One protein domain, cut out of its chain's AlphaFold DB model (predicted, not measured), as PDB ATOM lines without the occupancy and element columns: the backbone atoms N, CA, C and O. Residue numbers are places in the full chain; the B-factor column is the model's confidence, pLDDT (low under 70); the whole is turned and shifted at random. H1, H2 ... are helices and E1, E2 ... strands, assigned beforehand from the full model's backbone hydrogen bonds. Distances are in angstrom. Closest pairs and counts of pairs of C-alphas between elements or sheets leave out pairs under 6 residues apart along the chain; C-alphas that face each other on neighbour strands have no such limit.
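What this domain is: This is residues 4 to 82 of the 284 residues of the protein "LPD7 domain-containing protein" of Burkholderia sp. KJ006 (UniProt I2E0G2). H2 is the core of a small domain: H1 packs on one side of it, H3 on another, and a short two-strand ribbon, E1 and E2, runs beside H2. The long opening stretch, residues 4 to 16, has no named element, and its first residues lie at the opposite end of the longest axis from H3. The printed part has 79 residues with three named helices and two named strands in the order H1 E1 H2 E2 H3; E1 and E2 are parallel, and the class is mostly helix. It is compact, with a radius of gyration of the C-alphas of 12.1 A and spans of 34 by 26 by 21 A.

How they stand to each other: Look first at residues 4 to 5, which pair antiparallel with residues 10 to 11. H1, residues 17 to 29, touches H2, residues 41 to 54, closest at the C-alphas of Ile 20 and Ala 47, 6.0 A apart; they run the same way at a steep tilt of 49 degrees. E1, residues 34 to 36, and E2, residues 57 to 59, are parallel neighbours at 27 degrees; find N 35 and O 57 within hydrogen-bond range at 2.8 A. E1, H2 and E2 form a strand-helix-strand unit, two parallel neighbour strands with a helix between them in the chain, and its crossover is right-handed. The closest C-alphas of H2 and E2, those of Trp 48 and Leu 58, are 6.0 A apart. H3, residues 65 to 81, touches H2, closest at the C-alphas of Ile 49 and Leu 71, 5.4 A apart, the same way at a steep tilt of 45 degrees. H1 and H3 are apart. In H1, H2 and H3 every O i to N i+4 pair is within hydrogen-bond range.

Where its parts are: Find C-alpha 17 at (131.539, 101.014, 87.355); from there H1 runs 18.4 A to C-alpha 29. E1 and E2 are 6.8 A each, and H2 is 19.7 A. H3 runs 24.4 A to C-alpha 81 at (143.550, 89.511, 85.683).

The domain as a whole: The C-alphas of Lys 6 and Ile 80, the two farthest apart, are 35.3 A apart. The printed part has no cut, and the four links between named elements are tight. Residues 78 to 82 have pLDDT under 70.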
ATOM      1  N   GLU A   4     117.088  99.313  88.337       82.00
ATOM      2  CA  GLU A   4     115.738  98.885  87.994       82.00
ATOM      3  C   GLU A   4     115.718  98.340  86.564       82.00
ATOM      4  O   GLU A   4     116.104  99.036  85.620       82.00
ATOM      5  N   ASP A   5     115.209  97.122  86.383       84.12
ATOM      6  CA  ASP A   5     114.883  96.594  85.061       84.12
ATOM      7  C   ASP A   5     113.434  96.938  84.693       84.12
ATOM      8  O   ASP A   5     112.482  96.398  85.251       84.12
ATOM      9  N   LYS A   6     113.264  97.832  83.714       80.44
ATOM     10  CA  LYS A   6     111.962  98.260  83.171       80.44
ATOM     11  C   LYS A   6     111.578  97.454  81.924       80.44
ATOM     12  O   LYS A   6     110.863  97.934  81.044       80.44
ATOM     13  N   GLY A   7     112.103  96.233  81.804       75.44
ATOM     14  CA  GLY A   7     111.865  95.287  80.717       75.44
ATOM     15  C   GLY A   7     112.639  95.642  79.449       75.44
ATOM     16  O   GLY A   7     113.468  94.850  79.003       75.44
ATOM     17  N   LYS A   8     112.379  96.835  78.895       74.75
ATOM     18  CA  LYS A   8     112.999  97.391  77.673       74.75
ATOM     19  C   LYS A   8     114.124  98.402  77.937       74.75
ATOM     20  O   LYS A   8     114.743  98.872  76.990       74.75
ATOM     21  N   ALA A   9     114.356  98.766  79.193       78.25
ATOM     22  CA  ALA A   9     115.399  99.700  79.607       78.25
ATOM     23  C   ALA A   9     115.897  99.326  81.007       78.25
ATOM     24  O   ALA A   9     115.113  98.840  81.822       78.25
ATOM     25  N   LEU A  10     117.173  99.581  81.287       81.75
ATOM     26  CA  LEU A  10     117.748  99.484  82.628       81.75
ATOM     27  C   LEU A  10     117.996 100.902  83.149       81.75
ATOM     28  O   LEU A  10     118.520 101.741  82.417       81.75
ATOM     29  N   SER A  11     117.618 101.173  84.395       79.38
ATOM     30  CA  SER A  11     117.741 102.488  85.033       79.38
ATOM     31  C   SER A  11     118.556 102.365  86.315       79.38
ATOM     32  O   SER A  11     118.345 101.439  87.089       79.38
ATOM     33  N   THR A  12     119.462 103.300  86.580       80.38
ATOM     34  CA  THR A  12     120.184 103.372  87.855       80.38
ATOM     35  C   THR A  12     120.413 104.825  88.243       80.38
ATOM     36  O   THR A  12     120.524 105.689  87.375       80.38
ATOM     37  N   GLU A  13     120.469 105.084  89.546       77.62
ATOM     38  CA  GLU A  13     120.881 106.373  90.108       77.62
ATOM     39  C   GLU A  13     122.384 106.391  90.452       77.62
ATOM     40  O   GLU A  13     122.951 107.455  90.690       77.62
ATOM     41  N   SER A  14     123.046 105.225  90.456       75.69
ATOM     42  CA  SER A  14     124.482 105.109  90.722       75.69
ATOM     43  C   SER A  14     125.312 105.206  89.436       75.69
ATOM     44  O   SER A  14     124.995 104.600  88.414       75.69
ATOM     45  N   ASN A  15     126.437 105.921  89.525       75.25
ATOM     46  CA  ASN A  15     127.449 106.003  88.470       75.25
ATOM     47  C   ASN A  15     128.580 104.954  88.624       75.25
ATOM     48  O   ASN A  15     129.577 105.011  87.897       75.25
ATOM     49  N   ASP A  16     128.451 104.013  89.568       79.75
ATOM     50  CA  ASP A  16     129.487 103.034  89.912       79.75
ATOM     51  C   ASP A  16     129.797 102.080  88.752       79.75
ATOM     52  O   ASP A  16     128.912 101.422  88.195       79.75
ATOM     53  N   ARG A  17     131.089 101.901  88.445       80.00
ATOM     54  CA  ARG A  17     131.539 101.014  87.355       80.00
ATOM     55  C   ARG A  17     131.069  99.566  87.512       80.00
ATOM     56  O   ARG A  17     130.798  98.915  86.508       80.00
ATOM     57  N   GLN A  18     130.948  99.069  88.745       82.12
ATOM     58  CA  GLN A  18     130.428  97.721  89.010       82.12
ATOM     59  C   GLN A  18     128.938  97.600  88.660       82.12
ATOM     60  O   GLN A  18     128.539  96.631  88.022       82.12
ATOM     61  N   VAL A  19     128.118  98.601  89.004       85.50
ATOM     62  CA  VAL A  19     126.687  98.617  88.653       85.50
ATOM     63  C   VAL A  19     126.517  98.658  87.133       85.50
ATOM     64  O   VAL A  19     125.735  97.890  86.580       85.50
ATOM     65  N   ILE A  20     127.320  99.481  86.453       84.56
ATOM     66  CA  ILE A  20     127.357  99.578  84.988       84.56
ATOM     67  C   ILE A  20     127.769  98.243  84.341       84.56
ATOM     68  O   ILE A  20     127.139  97.832  83.368       84.56
ATOM     69  N   ALA A  21     128.767  97.537  84.889       83.81
ATOM     70  CA  ALA A  21     129.152  96.196  84.432       83.81
ATOM     71  C   ALA A  21     127.971  95.219  84.479       83.81
ATOM     72  O   ALA A  21     127.601  94.659  83.449       83.81
ATOM     73  N   HIS A  22     127.289  95.122  85.623       83.94
ATOM     74  CA  HIS A  22     126.120  94.254  85.753       83.94
ATOM     75  C   HIS A  22     124.951  94.658  84.837       83.94
ATOM     76  O   HIS A  22     124.251  93.785  84.329       83.94
ATOM     77  N   MET A  23     124.746  95.953  84.565       86.44
ATOM     78  CA  MET A  23     123.745  96.394  83.581       86.44
ATOM     79  C   MET A  23     124.091  95.932  82.157       86.44
ATOM     80  O   MET A  23     123.201  95.504  81.421       86.44
ATOM     81  N   VAL A  24     125.368  95.979  81.763       85.31
ATOM     82  CA  VAL A  24     125.825  95.487  80.450       85.31
ATOM     83  C   VAL A  24     125.744  93.957  80.368       85.31
ATOM     84  O   VAL A  24     125.319  93.432  79.339       85.31
ATOM     85  N   ASP A  25     126.037  93.233  81.450       85.69
ATOM     86  CA  ASP A  25     125.854  91.775  81.514       85.69
ATOM     87  C   ASP A  25     124.378  91.373  81.350       85.69
ATOM     88  O   ASP A  25     124.058  90.473  80.570       85.69
ATOM     89  N   VAL A  26     123.455  92.077  82.020       84.94
ATOM     90  CA  VAL A  26     122.003  91.865  81.865       84.94
ATOM     91  C   VAL A  26     121.541  92.199  80.442       84.94
ATOM     92  O   VAL A  26     120.735  91.462  79.872       84.94
ATOM     93  N   ALA A  27     122.071  93.262  79.831       85.25
ATOM     94  CA  ALA A  27     121.796  93.591  78.433       85.25
ATOM     95  C   ALA A  27     122.262  92.478  77.474       85.25
ATOM     96  O   ALA A  27     121.505  92.074  76.588       85.25
ATOM     97  N   LYS A  28     123.458  91.912  77.693       83.38
ATOM     98  CA  LYS A  28     123.961  90.759  76.928       83.38
ATOM     99  C   LYS A  28     123.110  89.511  77.129       83.38
ATOM    100  O   LYS A  28     122.767  88.863  76.146       83.38
ATOM    101  N   ALA A  29     122.702  89.205  78.361       84.75
ATOM    102  CA  ALA A  29     121.796  88.090  78.651       84.75
ATOM    103  C   ALA A  29     120.425  88.242  77.955       84.75
ATOM    104  O   ALA A  29     119.800  87.249  77.585       84.75
ATOM    105  N   LYS A  30     119.980  89.483  77.713       81.75
ATOM    106  CA  LYS A  30     118.791  89.820  76.912       81.75
ATOM    107  C   LYS A  30     119.038  89.906  75.395       81.75
ATOM    108  O   LYS A  30     118.114  90.249  74.660       81.75
ATOM    109  N   ASN A  31     120.242  89.585  74.916       84.38
ATOM    110  CA  ASN A  31     120.673  89.712  73.516       84.38
ATOM    111  C   ASN A  31     120.556  91.140  72.940       84.38
ATOM    112  O   ASN A  31     120.286  91.323  71.752       84.38
ATOM    113  N   TRP A  32     120.757  92.174  73.763       85.19
ATOM    114  CA  TRP A  32     120.816  93.558  73.288       85.19
ATOM    115  C   TRP A  32     122.199  93.849  72.695       85.19
ATOM    116  O   TRP A  32     123.187  93.952  73.416       85.19
ATOM    117  N   THR A  33     122.265  93.982  71.368       76.50
ATOM    118  CA  THR A  33     123.505  94.269  70.622       76.50
ATOM    119  C   THR A  33     123.852  95.756  70.551       76.50
ATOM    120  O   THR A  33     125.018  96.095  70.370       76.50
ATOM    121  N   VAL A  34     122.851  96.630  70.704       80.25
ATOM    122  CA  VAL A  34     122.985  98.090  70.666       80.25
ATOM    123  C   VAL A  34     122.355  98.688  71.922       80.25
ATOM    124  O   VAL A  34     121.167  98.491  72.178       80.25
ATOM    125  N   LEU A  35     123.141  99.449  72.680       81.00
ATOM    126  CA  LEU A  35     122.716 100.183  73.872       81.00
ATOM    127  C   LEU A  35     122.689 101.688  73.591       81.00
ATOM    128  O   LEU A  35     123.693 102.261  73.179       81.00
ATOM    129  N   GLU A  36     121.569 102.358  73.861       82.31
ATOM    130  CA  GLU A  36     121.535 103.824  73.949       82.31
ATOM    131  C   GLU A  36     121.685 104.231  75.418       82.31
ATOM    132  O   GLU A  36     120.866 103.840  76.251       82.31
ATOM    133  N   VAL A  37     122.717 105.013  75.750       82.88
ATOM    134  CA  VAL A  37     122.975 105.422  77.139       82.88
ATOM    135  C   VAL A  37     122.770 106.920  77.327       82.88
ATOM    136  O   VAL A  37     123.378 107.755  76.655       82.88
ATOM    137  N   ARG A  38     121.921 107.254  78.301       77.88
ATOM    138  CA  ARG A  38     121.592 108.616  78.733       77.88
ATOM    139  C   ARG A  38     121.990 108.785  80.197       77.88
ATOM    140  O   ARG A  38     121.888 107.837  80.968       77.88
ATOM    141  N   GLY A  39     122.445 109.977  80.572       78.12
ATOM    142  CA  GLY A  39     122.928 110.271  81.923       78.12
ATOM    143  C   GLY A  39     124.100 111.250  81.917       78.12
ATOM    144  O   GLY A  39     124.344 111.938  80.918       78.12
ATOM    145  N   SER A  40     124.834 111.291  83.030       80.25
ATOM    146  CA  SER A  40     126.049 112.100  83.183       80.25
ATOM    147  C   SER A  40     127.116 111.739  82.134       80.25
ATOM    148  O   SER A  40     127.075 110.676  81.503       80.25
ATOM    149  N   GLU A  41     128.083 112.634  81.904       79.31
ATOM    150  CA  GLU A  41     129.216 112.327  81.016       79.31
ATOM    151  C   GLU A  41     130.047 111.157  81.564       79.31
ATOM    152  O   GLU A  41     130.419 110.269  80.802       79.31
ATOM    153  N   GLU A  42     130.244 111.092  82.883       79.56
ATOM    154  CA  GLU A  42     130.945 109.990  83.552       79.56
ATOM    155  C   GLU A  42     130.219 108.649  83.405       79.56
ATOM    156  O   GLU A  42     130.860 107.638  83.112       79.56
ATOM    157  N   PHE A  43     128.886 108.633  83.532       84.62
ATOM    158  CA  PHE A  43     128.078 107.433  83.315       84.62
ATOM    159  C   PHE A  43     128.206 106.933  81.878       84.62
ATOM    160  O   PHE A  43     128.523 105.768  81.657       84.62
ATOM    161  N   ARG A  44     128.030 107.826  80.892       85.50
ATOM    162  CA  ARG A  44     128.162 107.482  79.467       85.50
ATOM    163  C   ARG A  44     129.571 107.005  79.114       85.50
ATOM    164  O   ARG A  44     129.704 106.034  78.377       85.50
ATOM    165  N   ARG A  45     130.605 107.627  79.688       87.44
ATOM    166  CA  ARG A  45     132.013 107.228  79.544       87.44
ATOM    167  C   ARG A  45     132.270 105.827  80.092       87.44
ATOM    168  O   ARG A  45     132.807 104.982  79.380       87.44
ATOM    169  N   ASN A  46     131.885 105.577  81.345       85.94
ATOM    170  CA  ASN A  46     132.071 104.279  81.991       85.94
ATOM    171  C   ASN A  46     131.265 103.190  81.262       85.94
ATOM    172  O   ASN A  46     131.806 102.123  80.988       85.94
ATOM    173  N   ALA A  47     130.018 103.476  80.876       86.44
ATOM    174  CA  ALA A  47     129.181 102.561  80.105       86.44
ATOM    175  C   ALA A  47     129.766 102.248  78.723       86.44
ATOM    176  O   ALA A  47     129.756 101.086  78.330       86.44
ATOM    177  N   TRP A  48     130.322 103.237  78.011       88.62
ATOM    178  CA  TRP A  48     131.020 103.006  76.741       88.62
ATOM    179  C   TRP A  48     132.230 102.085  76.919       88.62
ATOM    180  O   TRP A  48     132.324 101.085  76.215       88.62
ATOM    181  N   ILE A  49     133.095 102.350  77.906       87.12
ATOM    182  CA  ILE A  49     134.254 101.488  78.196       87.12
ATOM    183  C   ILE A  49     133.795 100.054  78.503       87.12
ATOM    184  O   ILE A  49     134.307  99.105  77.919       87.12
ATOM    185  N   THR A  50     132.804  99.881  79.376       86.25
ATOM    186  CA  THR A  50     132.262  98.561  79.728       86.25
ATOM    187  C   THR A  50     131.624  97.850  78.529       86.25
ATOM    188  O   THR A  50     131.844  96.654  78.351       86.25
ATOM    189  N   ALA A  51     130.875  98.556  77.679       86.19
ATOM    190  CA  ALA A  51     130.257  97.986  76.483       86.19
ATOM    191  C   ALA A  51     131.313  97.538  75.449       86.19
ATOM    192  O   ALA A  51     131.247  96.415  74.953       86.19
ATOM    193  N   GLU A  52     132.351  98.347  75.221       86.19
ATOM    194  CA  GLU A  52     133.513  98.039  74.367       86.19
ATOM    195  C   GLU A  52     134.393  96.889  74.887       86.19
ATOM    196  O   GLU A  52     135.103  96.242  74.109       86.19
ATOM    197  N   LEU A  53     134.391  96.641  76.199       82.12
ATOM    198  CA  LEU A  53     135.008  95.460  76.812       82.12
ATOM    199  C   LEU A  53     134.118  94.223  76.651       82.12
ATOM    200  O   LEU A  53     134.614  93.127  76.409       82.12
ATOM    201  N   ALA A  54     132.802  94.400  76.764       79.62
ATOM    202  CA  ALA A  54     131.827  93.321  76.700       79.62
ATOM    203  C   ALA A  54     131.421  92.928  75.262       79.62
ATOM    204  O   ALA A  54     130.763  91.897  75.092       79.62
ATOM    205  N   GLY A  55     131.797  93.711  74.246       81.44
ATOM    206  CA  GLY A  55     131.451  93.485  72.838       81.44
ATOM    207  C   GLY A  55     130.042  93.951  72.450       81.44
ATOM    208  O   GLY A  55     129.422  93.342  71.582       81.44
ATOM    209  N   VAL A  56     129.520  94.991  73.106       81.31
ATOM    210  CA  VAL A  56     128.201  95.589  72.829       81.31
ATOM    211  C   VAL A  56     128.394  96.981  72.230       81.31
ATOM    212  O   VAL A  56     129.172  97.776  72.754       81.31
ATOM    213  N   GLU A  57     127.685  97.302  71.148       77.88
ATOM    214  CA  GLU A  57     127.755  98.632  70.538       77.88
ATOM    215  C   GLU A  57     126.992  99.644  71.408       77.88
ATOM    216  O   GLU A  57     125.842  99.405  71.784       77.88
ATOM    217  N   LEU A  58     127.595 100.795  71.714       82.81
ATOM    218  CA  LEU A  58     126.950 101.847  72.502       82.81
ATOM    219  C   LEU A  58     126.809 103.142  71.698       82.81
ATOM    220  O   LEU A  58     127.780 103.676  71.165       82.81
ATOM    221  N   ARG A  59     125.584 103.671  71.648       76.88
ATOM    222  CA  ARG A  59     125.203 104.897  70.930       76.88
ATOM    223  C   ARG A  59     124.872 106.027  71.908       76.88
ATOM    224  O   ARG A  59     124.380 105.794  73.011       76.88
ATOM    225  N   GLY A  60     125.127 107.269  71.487       71.50
ATOM    226  CA  GLY A  60     124.885 108.481  72.292       71.50
ATOM    227  C   GLY A  60     126.101 109.011  73.075       71.50
ATOM    228  O   GLY A  60     125.980 109.985  73.825       71.50
ATOM    229  N   PHE A  61     127.278 108.412  72.879       77.50
ATOM    230  CA  PHE A  61     128.558 108.883  73.411       77.50
ATOM    231  C   PHE A  61     129.599 108.986  72.287       77.50
ATOM    232  O   PHE A  61     129.649 108.125  71.412       77.50
ATOM    233  N   VAL A  62     130.412 110.045  72.302       77.94
ATOM    234  CA  VAL A  62     131.518 110.249  71.353       77.94
ATOM    235  C   VAL A  62     132.822 110.126  72.145       77.94
ATOM    236  O   VAL A  62     133.136 111.048  72.902       77.94
ATOM    237  N   PRO A  63     133.565 109.010  72.023       76.88
ATOM    238  CA  PRO A  63     134.743 108.767  72.844       76.88
ATOM    239  C   PRO A  63     135.899 109.688  72.455       76.88
ATOM    240  O   PRO A  63     136.341 109.716  71.301       76.88
ATOM    241  N   LYS A  64     136.420 110.409  73.448       79.75
ATOM    242  CA  LYS A  64     137.625 111.237  73.352       79.75
ATOM    243  C   LYS A  64     138.871 110.346  73.373       79.75
ATOM    244  O   LYS A  64     138.832 109.184  73.773       79.75
ATOM    245  N   GLU A  65     140.013 110.897  72.984       75.56
ATOM    246  CA  GLU A  65     141.295 110.175  72.990       75.56
ATOM    247  C   GLU A  65     141.684 109.671  74.395       75.56
ATOM    248  O   GLU A  65     142.125 108.535  74.559       75.56
ATOM    249  N   SER A  66     141.382 110.454  75.434       75.38
ATOM    250  CA  SER A  66     141.540 110.047  76.837       75.38
ATOM    251  C   SER A  66     140.604 108.908  77.266       75.38
ATOM    252  O   SER A  66     140.927 108.175  78.199       75.38
ATOM    253  N   ASP A  67     139.465 108.722  76.595       79.00
ATOM    254  CA  ASP A  67     138.541 107.609  76.853       79.00
ATOM    255  C   ASP A  67     139.064 106.323  76.214       79.00
ATOM    256  O   ASP A  67     138.993 105.258  76.822       79.00
ATOM    257  N   ARG A  68     139.664 106.434  75.021       80.62
ATOM    258  CA  ARG A  68     140.352 105.325  74.345       80.62
ATOM    259  C   ARG A  68     141.545 104.827  75.162       80.62
ATOM    260  O   ARG A  68     141.672 103.622  75.340       80.62
ATOM    261  N   ALA A  69     142.340 105.731  75.735       79.56
ATOM    262  CA  ALA A  69     143.424 105.370  76.651       79.56
ATOM    263  C   ALA A  69     142.918 104.651  77.920       79.56
ATOM    264  O   ALA A  69     143.533 103.686  78.369       79.56
ATOM    265  N   LEU A  70     141.772 105.060  78.486       79.19
ATOM    266  CA  LEU A  70     141.158 104.339  79.612       79.19
ATOM    267  C   LEU A  70     140.571 102.980  79.213       79.19
ATOM    268  O   LEU A  70     140.619 102.051  80.017       79.19
ATOM    269  N   LEU A  71     140.031 102.845  77.999       81.75
ATOM    270  CA  LEU A  71     139.590 101.561  77.453       81.75
ATOM    271  C   LEU A  71     140.777 100.614  77.238       81.75
ATOM    272  O   LEU A  71     140.677  99.436  77.567       81.75
ATOM    273  N   GLU A  72     141.901 101.112  76.724       79.56
ATOM    274  CA  GLU A  72     143.128 100.327  76.566       79.56
ATOM    275  C   GLU A  72     143.687  99.881  77.920       79.56
ATOM    276  O   GLU A  72     143.954  98.693  78.100       79.56
ATOM    277  N   LEU A  73     143.744 100.784  78.907       78.19
ATOM    278  CA  LEU A  73     144.119 100.441  80.278       78.19
ATOM    279  C   LEU A  73     143.169  99.387  80.869       78.19
ATOM    280  O   LEU A  73     143.628  98.390  81.405       78.19
ATOM    281  N   ALA A  74     141.850  99.538  80.717       78.00
ATOM    282  CA  ALA A  74     140.887  98.554  81.217       78.00
ATOM    283  C   ALA A  74     140.983  97.196  80.488       78.00
ATOM    284  O   ALA A  74     140.842  96.148  81.122       78.00
ATOM    285  N   ARG A  75     141.292  97.187  79.181       79.88
ATOM    286  CA  ARG A  75     141.635  95.968  78.425       79.88
ATOM    287  C   ARG A  75     142.922  95.337  78.959       79.88
ATOM    288  O   ARG A  75     142.999  94.116  79.048       79.88
ATOM    289  N   GLN A  76     143.919  96.137  79.330       74.19
ATOM    290  CA  GLN A  76     145.169  95.656  79.916       74.19
ATOM    291  C   GLN A  76     144.948  95.064  81.318       74.19
ATOM    292  O   GLN A  76     145.390  93.947  81.561       74.19
ATOM    293  N   GLU A  77     144.177  95.723  82.184       71.31
ATOM    294  CA  GLU A  77     143.766  95.199  83.496       71.31
ATOM    295  C   GLU A  77     142.986  93.879  83.369       71.31
ATOM    296  O   GLU A  77     143.248  92.927  84.105       71.31
ATOM    297  N   MET A  78     142.069  93.760  82.399       64.44
ATOM    298  CA  MET A  78     141.381  92.489  82.121       64.44
ATOM    299  C   MET A  78     142.316  91.405  81.570       64.44
ATOM    300  O   MET A  78     142.106  90.232  81.858       64.44
ATOM    301  N   ARG A  79     143.366  91.758  80.820       63.84
ATOM    302  CA  ARG A  79     144.380  90.801  80.334       63.84
ATOM    303  C   ARG A  79     145.354  90.360  81.425       63.84
ATOM    304  O   ARG A  79     145.825  89.230  81.374       63.84
ATOM    305  N   ILE A  80     145.641  91.222  82.398       57.81
ATOM    306  CA  ILE A  80     146.467  90.899  83.569       57.81
ATOM    307  C   ILE A  80     145.675  89.993  84.524       57.81
ATOM    308  O   ILE A  80     146.172  88.944  84.917       57.81
ATOM    309  N   ASN A  81     144.412  90.326  84.816       55.97
ATOM    310  CA  ASN A  81     143.550  89.511  85.683       55.97
ATOM    311  C   ASN A  81     143.004  88.238  84.999       55.97
ATOM    312  O   ASN A  81     142.719  87.251  85.670       55.97
ATOM    313  N   GLY A  82     142.867  88.233  83.670       47.97
ATOM    314  CA  GLY A  82     142.462  87.078  82.854       47.97
ATOM    315  C   GLY A  82     143.630  86.244  82.308       47.97
ATOM    316  O   GLY A  82     143.415  85.369  81.470       47.97
TER     317      GLY A  82